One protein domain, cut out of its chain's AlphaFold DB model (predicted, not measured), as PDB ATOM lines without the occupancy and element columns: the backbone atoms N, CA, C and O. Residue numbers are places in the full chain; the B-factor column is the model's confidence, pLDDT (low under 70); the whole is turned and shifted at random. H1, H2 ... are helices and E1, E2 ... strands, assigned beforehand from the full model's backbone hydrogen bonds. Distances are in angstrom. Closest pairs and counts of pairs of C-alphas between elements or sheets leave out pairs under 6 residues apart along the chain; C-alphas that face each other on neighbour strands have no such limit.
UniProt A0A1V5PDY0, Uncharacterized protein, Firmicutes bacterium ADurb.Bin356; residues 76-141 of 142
ATOM      1  N   LYS A  76     265.678  66.137 -35.206       93.81
ATOM      2  CA  LYS A  76     266.928  66.707 -35.704       93.81
ATOM      3  C   LYS A  76     267.320  67.886 -34.816       93.81
ATOM      4  O   LYS A  76     266.520  68.807 -34.644       93.81
ATOM      5  N   LEU A  77     268.525  67.847 -34.264       93.75
ATOM      6  CA  LEU A  77     269.084  68.925 -33.460       93.75
ATOM      7  C   LEU A  77     270.152  69.656 -34.277       93.75
ATOM      8  O   LEU A  77     271.015  69.020 -34.872       93.75
ATOM      9  N   VAL A  78     270.048  70.985 -34.345       92.00
ATOM     10  CA  VAL A  78     270.924  71.824 -35.187       92.00
ATOM     11  C   VAL A  78     271.725  72.839 -34.369       92.00
ATOM     12  O   VAL A  78     272.766  73.282 -34.828       92.00
ATOM     13  N   SER A  79     271.272  73.199 -33.162       94.44
ATOM     14  CA  SER A  79     271.994  74.136 -32.288       94.44
ATOM     15  C   SER A  79     273.275  73.478 -31.757       94.44
ATOM     16  O   SER A  79     273.168  72.469 -31.049       94.44
ATOM     17  N   PRO A  80     274.463  74.037 -32.061       92.12
ATOM     18  CA  PRO A  80     275.732  73.530 -31.544       92.12
ATOM     19  C   PRO A  80     275.784  73.537 -30.016       92.12
ATOM     20  O   PRO A  80     276.268  72.583 -29.418       92.12
ATOM     21  N   GLU A  81     275.209  74.554 -29.376       93.56
ATOM     22  CA  GLU A  81     275.185  74.703 -27.917       93.56
ATOM     23  C   GLU A  81     274.349  73.593 -27.267       93.56
ATOM     24  O   GLU A  81     274.728  73.012 -26.250       93.56
ATOM     25  N   ALA A  82     273.209  73.247 -27.875       93.75
ATOM     26  CA  ALA A  82     272.379  72.148 -27.398       93.75
ATOM     27  C   ALA A  82     273.073  70.789 -27.579       93.75
ATOM     28  O   ALA A  82     272.979  69.933 -26.696       93.75
ATOM     29  N   ILE A  83     273.776  70.590 -28.700       94.94
ATOM     30  CA  ILE A  83     274.585  69.386 -28.943       94.94
ATOM     31  C   ILE A  83     275.704  69.290 -27.902       94.94
ATOM     32  O   ILE A  83     275.884  68.234 -27.298       94.94
ATOM     33  N   GLU A  84     276.400  70.392 -27.633       94.81
ATOM     34  CA  GLU A  84     277.467  70.463 -26.636       94.81
ATOM     35  C   GLU A  84     276.968  70.046 -25.249       94.81
ATOM     36  O   GLU A  84     277.542  69.154 -24.623       94.81
ATOM     37  N   VAL A  85     275.839  70.607 -24.801       94.25
ATOM     38  CA  VAL A  85     275.209  70.264 -23.514       94.25
ATOM     39  C   VAL A  85     274.828  68.782 -23.438       94.25
ATOM     40  O   VAL A  85     275.007  68.150 -22.392       94.25
ATOM     41  N   LEU A  86     274.332  68.197 -24.533       94.62
ATOM     42  CA  LEU A  86     274.021  66.767 -24.587       94.62
ATOM     43  C   LEU A  86     275.279  65.900 -24.485       94.62
ATOM     44  O   LEU A  86     275.282  64.933 -23.721       94.62
ATOM     45  N   LEU A  87     276.342  66.242 -25.214       94.88
ATOM     46  CA  LEU A  87     277.607  65.509 -25.159       94.88
ATOM     47  C   LEU A  87     278.262  65.629 -23.780       94.88
ATOM     48  O   LEU A  87     278.664  64.615 -23.214       94.88
ATOM     49  N   MET A  88     278.276  66.822 -23.181       94.31
ATOM     50  CA  MET A  88     278.730  67.015 -21.800       94.31
ATOM     51  C   MET A  88     277.958  66.124 -20.825       94.31
ATOM     52  O   MET A  88     278.550  65.493 -19.952       94.31
ATOM     53  N   ALA A  89     276.637  66.021 -20.980       94.19
ATOM     54  CA  ALA A  89     275.845  65.143 -20.132       94.19
ATOM     55  C   ALA A  89     276.203  63.665 -20.302       94.19
ATOM     56  O   ALA A  89     276.220  62.953 -19.304       94.19
ATOM     57  N   ILE A  90     276.510  63.212 -21.522       94.25
ATOM     58  CA  ILE A  90     277.014  61.854 -21.760       94.25
ATOM     59  C   ILE A  90     278.335  61.627 -21.024       94.25
ATOM     60  O   ILE A  90     278.467  60.620 -20.329       94.25
ATOM     61  N   LEU A  91     279.282  62.564 -21.114       93.81
ATOM     62  CA  LEU A  91     280.562  62.458 -20.404       93.81
ATOM     63  C   LEU A  91     280.348  62.413 -18.881       93.81
ATOM     64  O   LEU A  91     280.927  61.580 -18.188       93.81
ATOM     65  N   LEU A  92     279.432  63.225 -18.351       93.56
ATOM     66  CA  LEU A  92     279.112  63.254 -16.919       93.56
ATOM     67  C   LEU A  92     278.452  61.972 -16.388       93.56
ATOM     68  O   LEU A  92     278.459  61.763 -15.175       93.56
ATOM     69  N   LEU A  93     277.912  61.102 -17.250       91.25
ATOM     70  CA  LEU A  93     277.438  59.778 -16.825       91.25
ATOM     71  C   LEU A  93     278.589  58.833 -16.450       91.25
ATOM     72  O   LEU A  93     278.349  57.852 -15.749       91.25
ATOM     73  N   LYS A  94     279.823  59.120 -16.897       89.19
ATOM     74  CA  LYS A  94     281.047  58.361 -16.591       89.19
ATOM     75  C   LYS A  94     280.951  56.851 -16.861       89.19
ATOM     76  O   LYS A  94     281.575  56.048 -16.176       89.19
ATOM     77  N   GLU A  95     280.191  56.456 -17.884       89.81
ATOM     78  CA  GLU A  95     280.030  55.044 -18.272       89.81
ATOM     79  C   GLU A  95     281.241  54.490 -19.035       89.81
ATOM     80  O   GLU A  95     281.500  53.287 -19.000       89.81
ATOM     81  N   LYS A  96     281.987  55.358 -19.730       91.44
ATOM     82  CA  LYS A  96     283.241  55.029 -20.417       91.44
ATOM     83  C   LYS A  96     284.298  56.092 -20.131       91.44
ATOM     84  O   LYS A  96     283.973  57.267 -19.984       91.44
ATOM     85  N   ALA A  97     285.566  55.681 -20.124       90.88
ATOM     86  CA  ALA A  97     286.707  56.592 -19.989       90.88
ATOM     87  C   ALA A  97     286.910  57.487 -21.226       90.88
ATOM     88  O   ALA A  97     287.467  58.576 -21.124       90.88
ATOM     89  N   TYR A  98     286.470  57.022 -22.395       93.19
ATOM     90  CA  TYR A  98     286.528  57.768 -23.645       93.19
ATOM     91  C   TYR A  98     285.437  57.301 -24.611       93.19
ATOM     92  O   TYR A  98     284.919  56.185 -24.484       93.19
ATOM     93  N   TYR A  99     285.144  58.147 -25.598       94.56
ATOM     94  CA  TYR A  99     284.244  57.857 -26.705       94.56
ATOM     95  C   TYR A  99     284.901  58.178 -28.053       94.56
ATOM     96  O   TYR A  99     285.454  59.256 -28.248       94.56
ATOM     97  N   GLY A 100     284.836  57.274 -29.022       92.69
ATOM     98  CA  GLY A 100     285.182  57.572 -30.410       92.69
ATOM     99  C   GLY A 100     284.211  58.580 -31.032       92.69
ATOM    100  O   GLY A 100     283.011  58.546 -30.783       92.69
ATOM    101  N   ILE A 101     284.703  59.451 -31.910       91.38
ATOM    102  CA  ILE A 101     283.848  60.459 -32.565       91.38
ATOM    103  C   ILE A 101     282.655  59.824 -33.312       91.38
ATOM    104  O   ILE A 101     281.533  60.287 -33.111       91.38
ATOM    105  N   PRO A 102     282.820  58.725 -34.084       89.38
ATOM    106  CA  PRO A 102     281.694  58.106 -34.786       89.38
ATOM    107  C   PRO A 102     280.648  57.459 -33.872       89.38
ATOM    108  O   PRO A 102     279.526  57.232 -34.315       89.38
ATOM    109  N   GLU A 103     280.989  57.118 -32.621       91.25
ATOM    110  CA  GLU A 103     279.993  56.555 -31.701       91.25
ATOM    111  C   GLU A 103     279.137  57.633 -31.035       91.25
ATOM    112  O   GLU A 103     278.010  57.324 -30.654       91.25
ATOM    113  N   LEU A 104     279.614  58.884 -30.947       91.81
ATOM    114  CA  LEU A 104     278.919  59.975 -30.252       91.81
ATOM    115  C   LEU A 104     277.524  60.249 -30.814       91.81
ATOM    116  O   LEU A 104     276.625  60.549 -30.043       91.81
ATOM    117  N   THR A 105     277.314  60.117 -32.123       89.38
ATOM    118  CA  THR A 105     276.017  60.396 -32.767       89.38
ATOM    119  C   THR A 105     275.023  59.238 -32.645       89.38
ATOM    120  O   THR A 105     273.826  59.417 -32.857       89.38
ATOM    121  N   CYS A 106     275.502  58.052 -32.263       88.88
ATOM    122  CA  CYS A 106     274.727  56.810 -32.234       88.88
ATOM    123  C   CYS A 106     274.446  56.304 -30.811       88.88
ATOM    124  O   CYS A 106     273.923  55.198 -30.645       88.88
ATOM    125  N   LEU A 107     274.798  57.067 -29.769       94.06
ATOM    126  CA  LEU A 107     274.571  56.646 -28.388       94.06
ATOM    127  C   LEU A 107     273.067  56.601 -28.082       94.06
ATOM    128  O   LEU A 107     272.406  57.637 -28.121       94.06
ATOM    129  N   PRO A 108     272.508  55.449 -27.667       94.44
ATOM    130  CA  PRO A 108     271.071  55.342 -27.419       94.44
ATOM    131  C   PRO A 108     270.537  56.306 -26.352       94.44
ATOM    132  O   PRO A 108     269.385  56.720 -26.418       94.44
ATOM    133  N   LYS A 109     271.375  56.694 -25.380       94.62
ATOM    134  CA  LYS A 109     271.026  57.661 -24.323       94.62
ATOM    135  C   LYS A 109     270.766  59.075 -24.854       94.62
ATOM    136  O   LYS A 109     270.142  59.859 -24.148       94.62
ATOM    137  N   LEU A 110     271.195  59.381 -26.082       93.94
ATOM    138  CA  LEU A 110     270.910  60.645 -26.764       93.94
ATOM    139  C   LEU A 110     269.532  60.683 -27.415       93.94
ATOM    140  O   LEU A 110     269.137  61.741 -27.911       93.94
ATOM    141  N   PHE A 111     268.779  59.575 -27.383       94.44
ATOM    142  CA  PHE A 111     267.364  59.603 -27.724       94.44
ATOM    143  C   PHE A 111     266.697  60.807 -27.043       94.44
ATOM    144  O   PHE A 111     266.843  60.979 -25.829       94.44
ATOM    145  N   PRO A 112     265.975  61.651 -27.797       93.25
ATOM    146  CA  PRO A 112     265.457  61.464 -29.160       93.25
ATOM    147  C   PRO A 112     266.217  62.233 -30.241       93.25
ATOM    148  O   PRO A 112     265.706  62.390 -31.354       93.25
ATOM    149  N   PHE A 113     267.381  62.777 -29.912       94.69
ATOM    150  CA  PHE A 113     268.073  63.728 -30.759       94.69
ATOM    151  C   PHE A 113     268.930  63.018 -31.801       94.69
ATOM    152  O   PHE A 113     269.668  62.088 -31.490       94.69
ATOM    153  N   VAL A 114     268.827  63.495 -33.036       93.62
ATOM    154  CA  VAL A 114     269.663  63.081 -34.162       93.62
ATOM    155  C   VAL A 114     270.452  64.300 -34.609       93.62
ATOM    156  O   VAL A 114     269.871  65.343 -34.922       93.62
ATOM    157  N   PHE A 115     271.769  64.177 -34.603       94.56
ATOM    158  CA  PHE A 115     272.698  65.232 -34.974       94.56
ATOM    159  C   PHE A 115     274.016  64.618 -35.431       94.56
ATOM    160  O   PHE A 115     274.309  63.462 -35.127       94.56
ATOM    161  N   ASP A 116     274.806  65.419 -36.132       92.06
ATOM    162  CA  ASP A 116     276.136  65.049 -36.588       92.06
ATOM    163  C   ASP A 116     277.185  65.811 -35.784       92.06
ATOM    164  O   ASP A 116     276.970  66.953 -35.375       92.06
ATOM    165  N   VAL A 117     278.330  65.171 -35.562       92.12
ATOM    166  CA  VAL A 117     279.469  65.762 -34.858       92.12
ATOM    167  C   VAL A 117     280.695  65.611 -35.744       92.12
ATOM    168  O   VAL A 117     281.073  64.495 -36.100       92.12
ATOM    169  N   SER A 118     281.316  66.732 -36.114       91.94
ATOM    170  CA  SER A 118     282.572  66.726 -36.862       91.94
ATOM    171  C   SER A 118     283.770  66.775 -35.916       91.94
ATOM    172  O   SER A 118     283.708  67.337 -34.821       91.94
ATOM    173  N   TYR A 119     284.889  66.203 -36.361       91.31
ATOM    174  CA  TYR A 119     286.158  66.318 -35.644       91.31
ATOM    175  C   TYR A 119     286.589  67.780 -35.483       91.31
ATOM    176  O   TYR A 119     286.988  68.172 -34.394       91.31
ATOM    177  N   GLU A 120     286.465  68.586 -36.539       92.50
ATOM    178  CA  GLU A 120     286.855  70.002 -36.530       92.50
ATOM    179  C   GLU A 120     286.110  70.797 -35.454       92.50
ATOM    180  O   GLU A 120     286.716  71.596 -34.745       92.50
ATOM    181  N   TRP A 121     284.807  70.547 -35.288       93.19
ATOM    182  CA  TRP A 121     284.008  71.222 -34.268       93.19
ATOM    183  C   TRP A 121     284.442  70.834 -32.851       93.19
ATOM    184  O   TRP A 121     284.624  71.711 -32.011       93.19
ATOM    185  N   LEU A 122     284.678  69.541 -32.599       93.75
ATOM    186  CA  LEU A 122     285.180  69.072 -31.303       93.75
ATOM    187  C   LEU A 122     286.584  69.605 -30.999       93.75
ATOM    188  O   LEU A 122     286.859  69.979 -29.867       93.75
ATOM    189  N   HIS A 123     287.465  69.628 -31.999       92.00
ATOM    190  CA  HIS A 123     288.845  70.083 -31.847       92.00
ATOM    191  C   HIS A 123     288.936  71.580 -31.530       92.00
ATOM    192  O   HIS A 123     289.823  71.999 -30.794       92.00
ATOM    193  N   ASN A 124     288.023  72.382 -32.080       92.94
ATOM    194  CA  ASN A 124     287.980  73.827 -31.855       92.94
ATOM    195  C   ASN A 124     287.178  74.223 -30.601       92.94
ATOM    196  O   ASN A 124     287.005  75.414 -30.352       92.94
ATOM    197  N   SER A 125     286.657  73.256 -29.841       91.75
ATOM    198  CA  SER A 125     285.918  73.508 -28.605       91.75
ATOM    199  C   SER A 125     286.859  73.493 -27.401       91.75
ATOM    200  O   SER A 125     287.560  72.512 -27.168       91.75
ATOM    201  N   ASP A 126     286.799  74.535 -26.573       90.88
ATOM    202  CA  ASP A 126     287.532  74.594 -25.298       90.88
ATOM    203  C   ASP A 126     286.926  73.679 -24.214       90.88
ATOM    204  O   ASP A 126     287.506  73.491 -23.144       90.88
ATOM    205  N   VAL A 127     285.743  73.113 -24.475       91.00
ATOM    206  CA  VAL A 127     284.982  72.285 -23.527       91.00
ATOM    207  C   VAL A 127     285.380  70.811 -23.617       91.00
ATOM    208  O   VAL A 127     285.277  70.074 -22.635       91.00
ATOM    209  N   PHE A 128     285.840  70.359 -24.784       93.88
ATOM    210  CA  PHE A 128     286.077  68.947 -25.065       93.88
ATOM    211  C   PHE A 128     287.565  68.608 -25.120       93.88
ATOM    212  O   PHE A 128     288.326  69.162 -25.907       93.88
ATOM    213  N   LYS A 129     287.981  67.611 -24.333       93.19
ATOM    214  CA  LYS A 129     289.351  67.086 -24.383       93.19
ATOM    215  C   LYS A 129     289.442  65.905 -25.340       93.19
ATOM    216  O   LYS A 129     288.833  64.861 -25.112       93.19
ATOM    217  N   LEU A 130     290.244  66.054 -26.390       94.12
ATOM    218  CA  LEU A 130     290.541  64.984 -27.341       94.12
ATOM    219  C   LEU A 130     291.899  64.339 -27.040       94.12
ATOM    220  O   LEU A 130     292.853  65.018 -26.663       94.12
ATOM    221  N   ALA A 131     291.999  63.027 -27.247       92.44
ATOM    222  CA  ALA A 131     293.247  62.274 -27.143       92.44
ATOM    223  C   ALA A 131     293.377  61.258 -28.286       92.44
ATOM    224  O   ALA A 131     292.394  60.894 -28.932       92.44
ATOM    225  N   SER A 132     294.599  60.779 -28.527       90.44
ATOM    226  CA  SER A 132     294.856  59.667 -29.448       90.44
ATOM    227  C   SER A 132     294.998  58.368 -28.662       90.44
ATOM    228  O   SER A 132     295.893  58.239 -27.826       90.44
ATOM    229  N   PHE A 133     294.131  57.397 -28.942       86.31
ATOM    230  CA  PHE A 133     294.186  56.049 -28.379       86.31
ATOM    231  C   PHE A 133     294.226  55.027 -29.512       86.31
ATOM    232  O   PHE A 133     293.318  54.952 -30.338       86.31
ATOM    233  N   GLY A 134     295.306  54.241 -29.578       83.81
ATOM    234  CA  GLY A 134     295.466  53.202 -30.603       83.81
ATOM    235  C   GLY A 134     295.396  53.736 -32.041       83.81
ATOM    236  O   GLY A 134     294.861  53.061 -32.916       83.81
ATOM    237  N   GLY A 135     295.872  54.966 -32.274       84.19
ATOM    238  CA  GLY A 135     295.834  55.625 -33.585       84.19
ATOM    239  C   GLY A 135     294.474  56.214 -33.974       84.19
ATOM    240  O   GLY A 135     294.322  56.686 -35.099       84.19
ATOM    241  N   LYS A 136     293.484  56.201 -33.070       88.62
ATOM    242  CA  LYS A 136     292.174  56.833 -33.269       88.62
ATOM    243  C   LYS A 136     291.999  58.015 -32.325       88.62
ATOM    244  O   LYS A 136     292.394  57.951 -31.164       88.62
ATOM    245  N   ILE A 137     291.367  59.071 -32.825       91.88
ATOM    246  CA  ILE A 137     290.997  60.230 -32.011       91.88
ATOM    247  C   ILE A 137     289.735  59.893 -31.219       91.88
ATOM    248  O   ILE A 137     288.741  59.422 -31.780       91.88
ATOM    249  N   VAL A 138     289.791  60.142 -29.916       93.69
ATOM    250  CA  VAL A 138     288.700  59.902 -28.973       93.69
ATOM    251  C   VAL A 138     288.451  61.139 -28.117       93.69
ATOM    252  O   VAL A 138     289.368  61.908 -27.833       93.69
ATOM    253  N   LEU A 139     287.201  61.311 -27.709       94.12
ATOM    254  CA  LEU A 139     286.749  62.278 -26.723       94.12
ATOM    255  C   LEU A 139     286.911  61.687 -25.322       94.12
ATOM    256  O   LEU A 139     286.400  60.600 -25.052       94.12
ATOM    257  N   MET A 140     287.624  62.384 -24.443       93.25
ATOM    258  CA  MET A 140     287.930  61.927 -23.089       93.25
ATOM    259  C   MET A 140     286.823  62.304 -22.106       93.25
ATOM    260  O   MET A 140     286.300  63.418 -22.134       93.25
ATOM    261  N   THR A 141     286.517  61.383 -21.199       86.81
ATOM    262  CA  THR A 141     285.680  61.645 -20.030       86.81
ATOM    263  C   THR A 141     286.591  62.051 -18.872       86.81
ATOM    264  O   THR A 141     287.415  61.246 -18.447       86.81
TER     265      THR A 141
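AT A GLANCE: This is residues 76 to 141 of the 142 residues of an uncharacterized protein of Firmicutes bacterium ADurb.Bin356 (UniProt A0A1V5PDY0). A small sheet of three strands, E1, E3 and E2, makes one end of the domain, and the long helix H1 lies toward the other end, with the short helix H2 between them near the middle. From H2 the long link of residues 105 to 118 swings out past H1 toward the end where residue 76 lies, then comes back to the short helix H3, beyond which the hairpin of E2 and E3 completes the sheet. The printed part has 66 residues with three named helices and three named strands, in the order H1, E1, H2, H3, E2, E3; the sheet runs E1, E3, E2, antiparallel throughout, and the class is mixed, helices and strands. The whole is compact, with a radius of gyration of the C-alphas of 11.2 A and spans of 32 by 24 by 18 A.

IN THESE COORDINATES: H1 is residues 80 to 92, from C-alpha 80 at (275.732, 73.530, -31.544) to C-alpha 92 at (279.112, 63.254, -16.919), 18.2 A. E1 is residues 98 to 100, 6.9 A, and H2 follows at once as residues 101 to 104, 5.5 A. H3 is residues 119 to 123, 6.0 A. E2 is residues 130 to 133, 9.7 A. E3 is residues 136 to 140, 12.1 A, ending at C-alpha 140 at (287.930, 61.927, -23.089).

HOW THE PARTS SIT: E3 is the inner strand of the sheet. E1 and E3 are antiparallel at 137 degrees, with N 99 and O 139 2.8 A apart, within hydrogen-bond range. E2 and E3, a hairpin, stand at 132 degrees, with N 131 and O 138 2.9 A apart and N 136 and O 133 3.0 A apart, also within range. E1, H2, H3 and E2 form a split strand-helix-strand unit, two strands running the same way with E3 between them; its crossover is right-handed. H1 only grazes the sheet, with residues 87 to 91; the C-alphas of Leu 91 and Met 140, its closest to E3, are 7.9 A apart. H2 only grazes it with residues 101 to 104; its closest C-alphas to E3, those of Ile 101 and Val 138, are 6.1 A apart. H3 only grazes it with residues 119 to 123; its closest C-alphas to E2, those of His 123 and Leu 130, are 7.0 A apart. H1 and H2 are close but not clearly touching, closest at the C-alphas of Leu 87 and Leu 104, 7.6 A. H1 and H3 are apart. In H1 and H3 every O i to N i+4 pair is within hydrogen-bond range; H2 is too short for such a pair.

THE WHOLE: The C-alphas farthest apart, those of Lys 76 and Gly 134, are 32.0 A apart. The printed part has no cut, and the link from H2 to H3, 14 residues, is long. The mean pLDDT of the printed part is 92.3, and no printed residue is under 70.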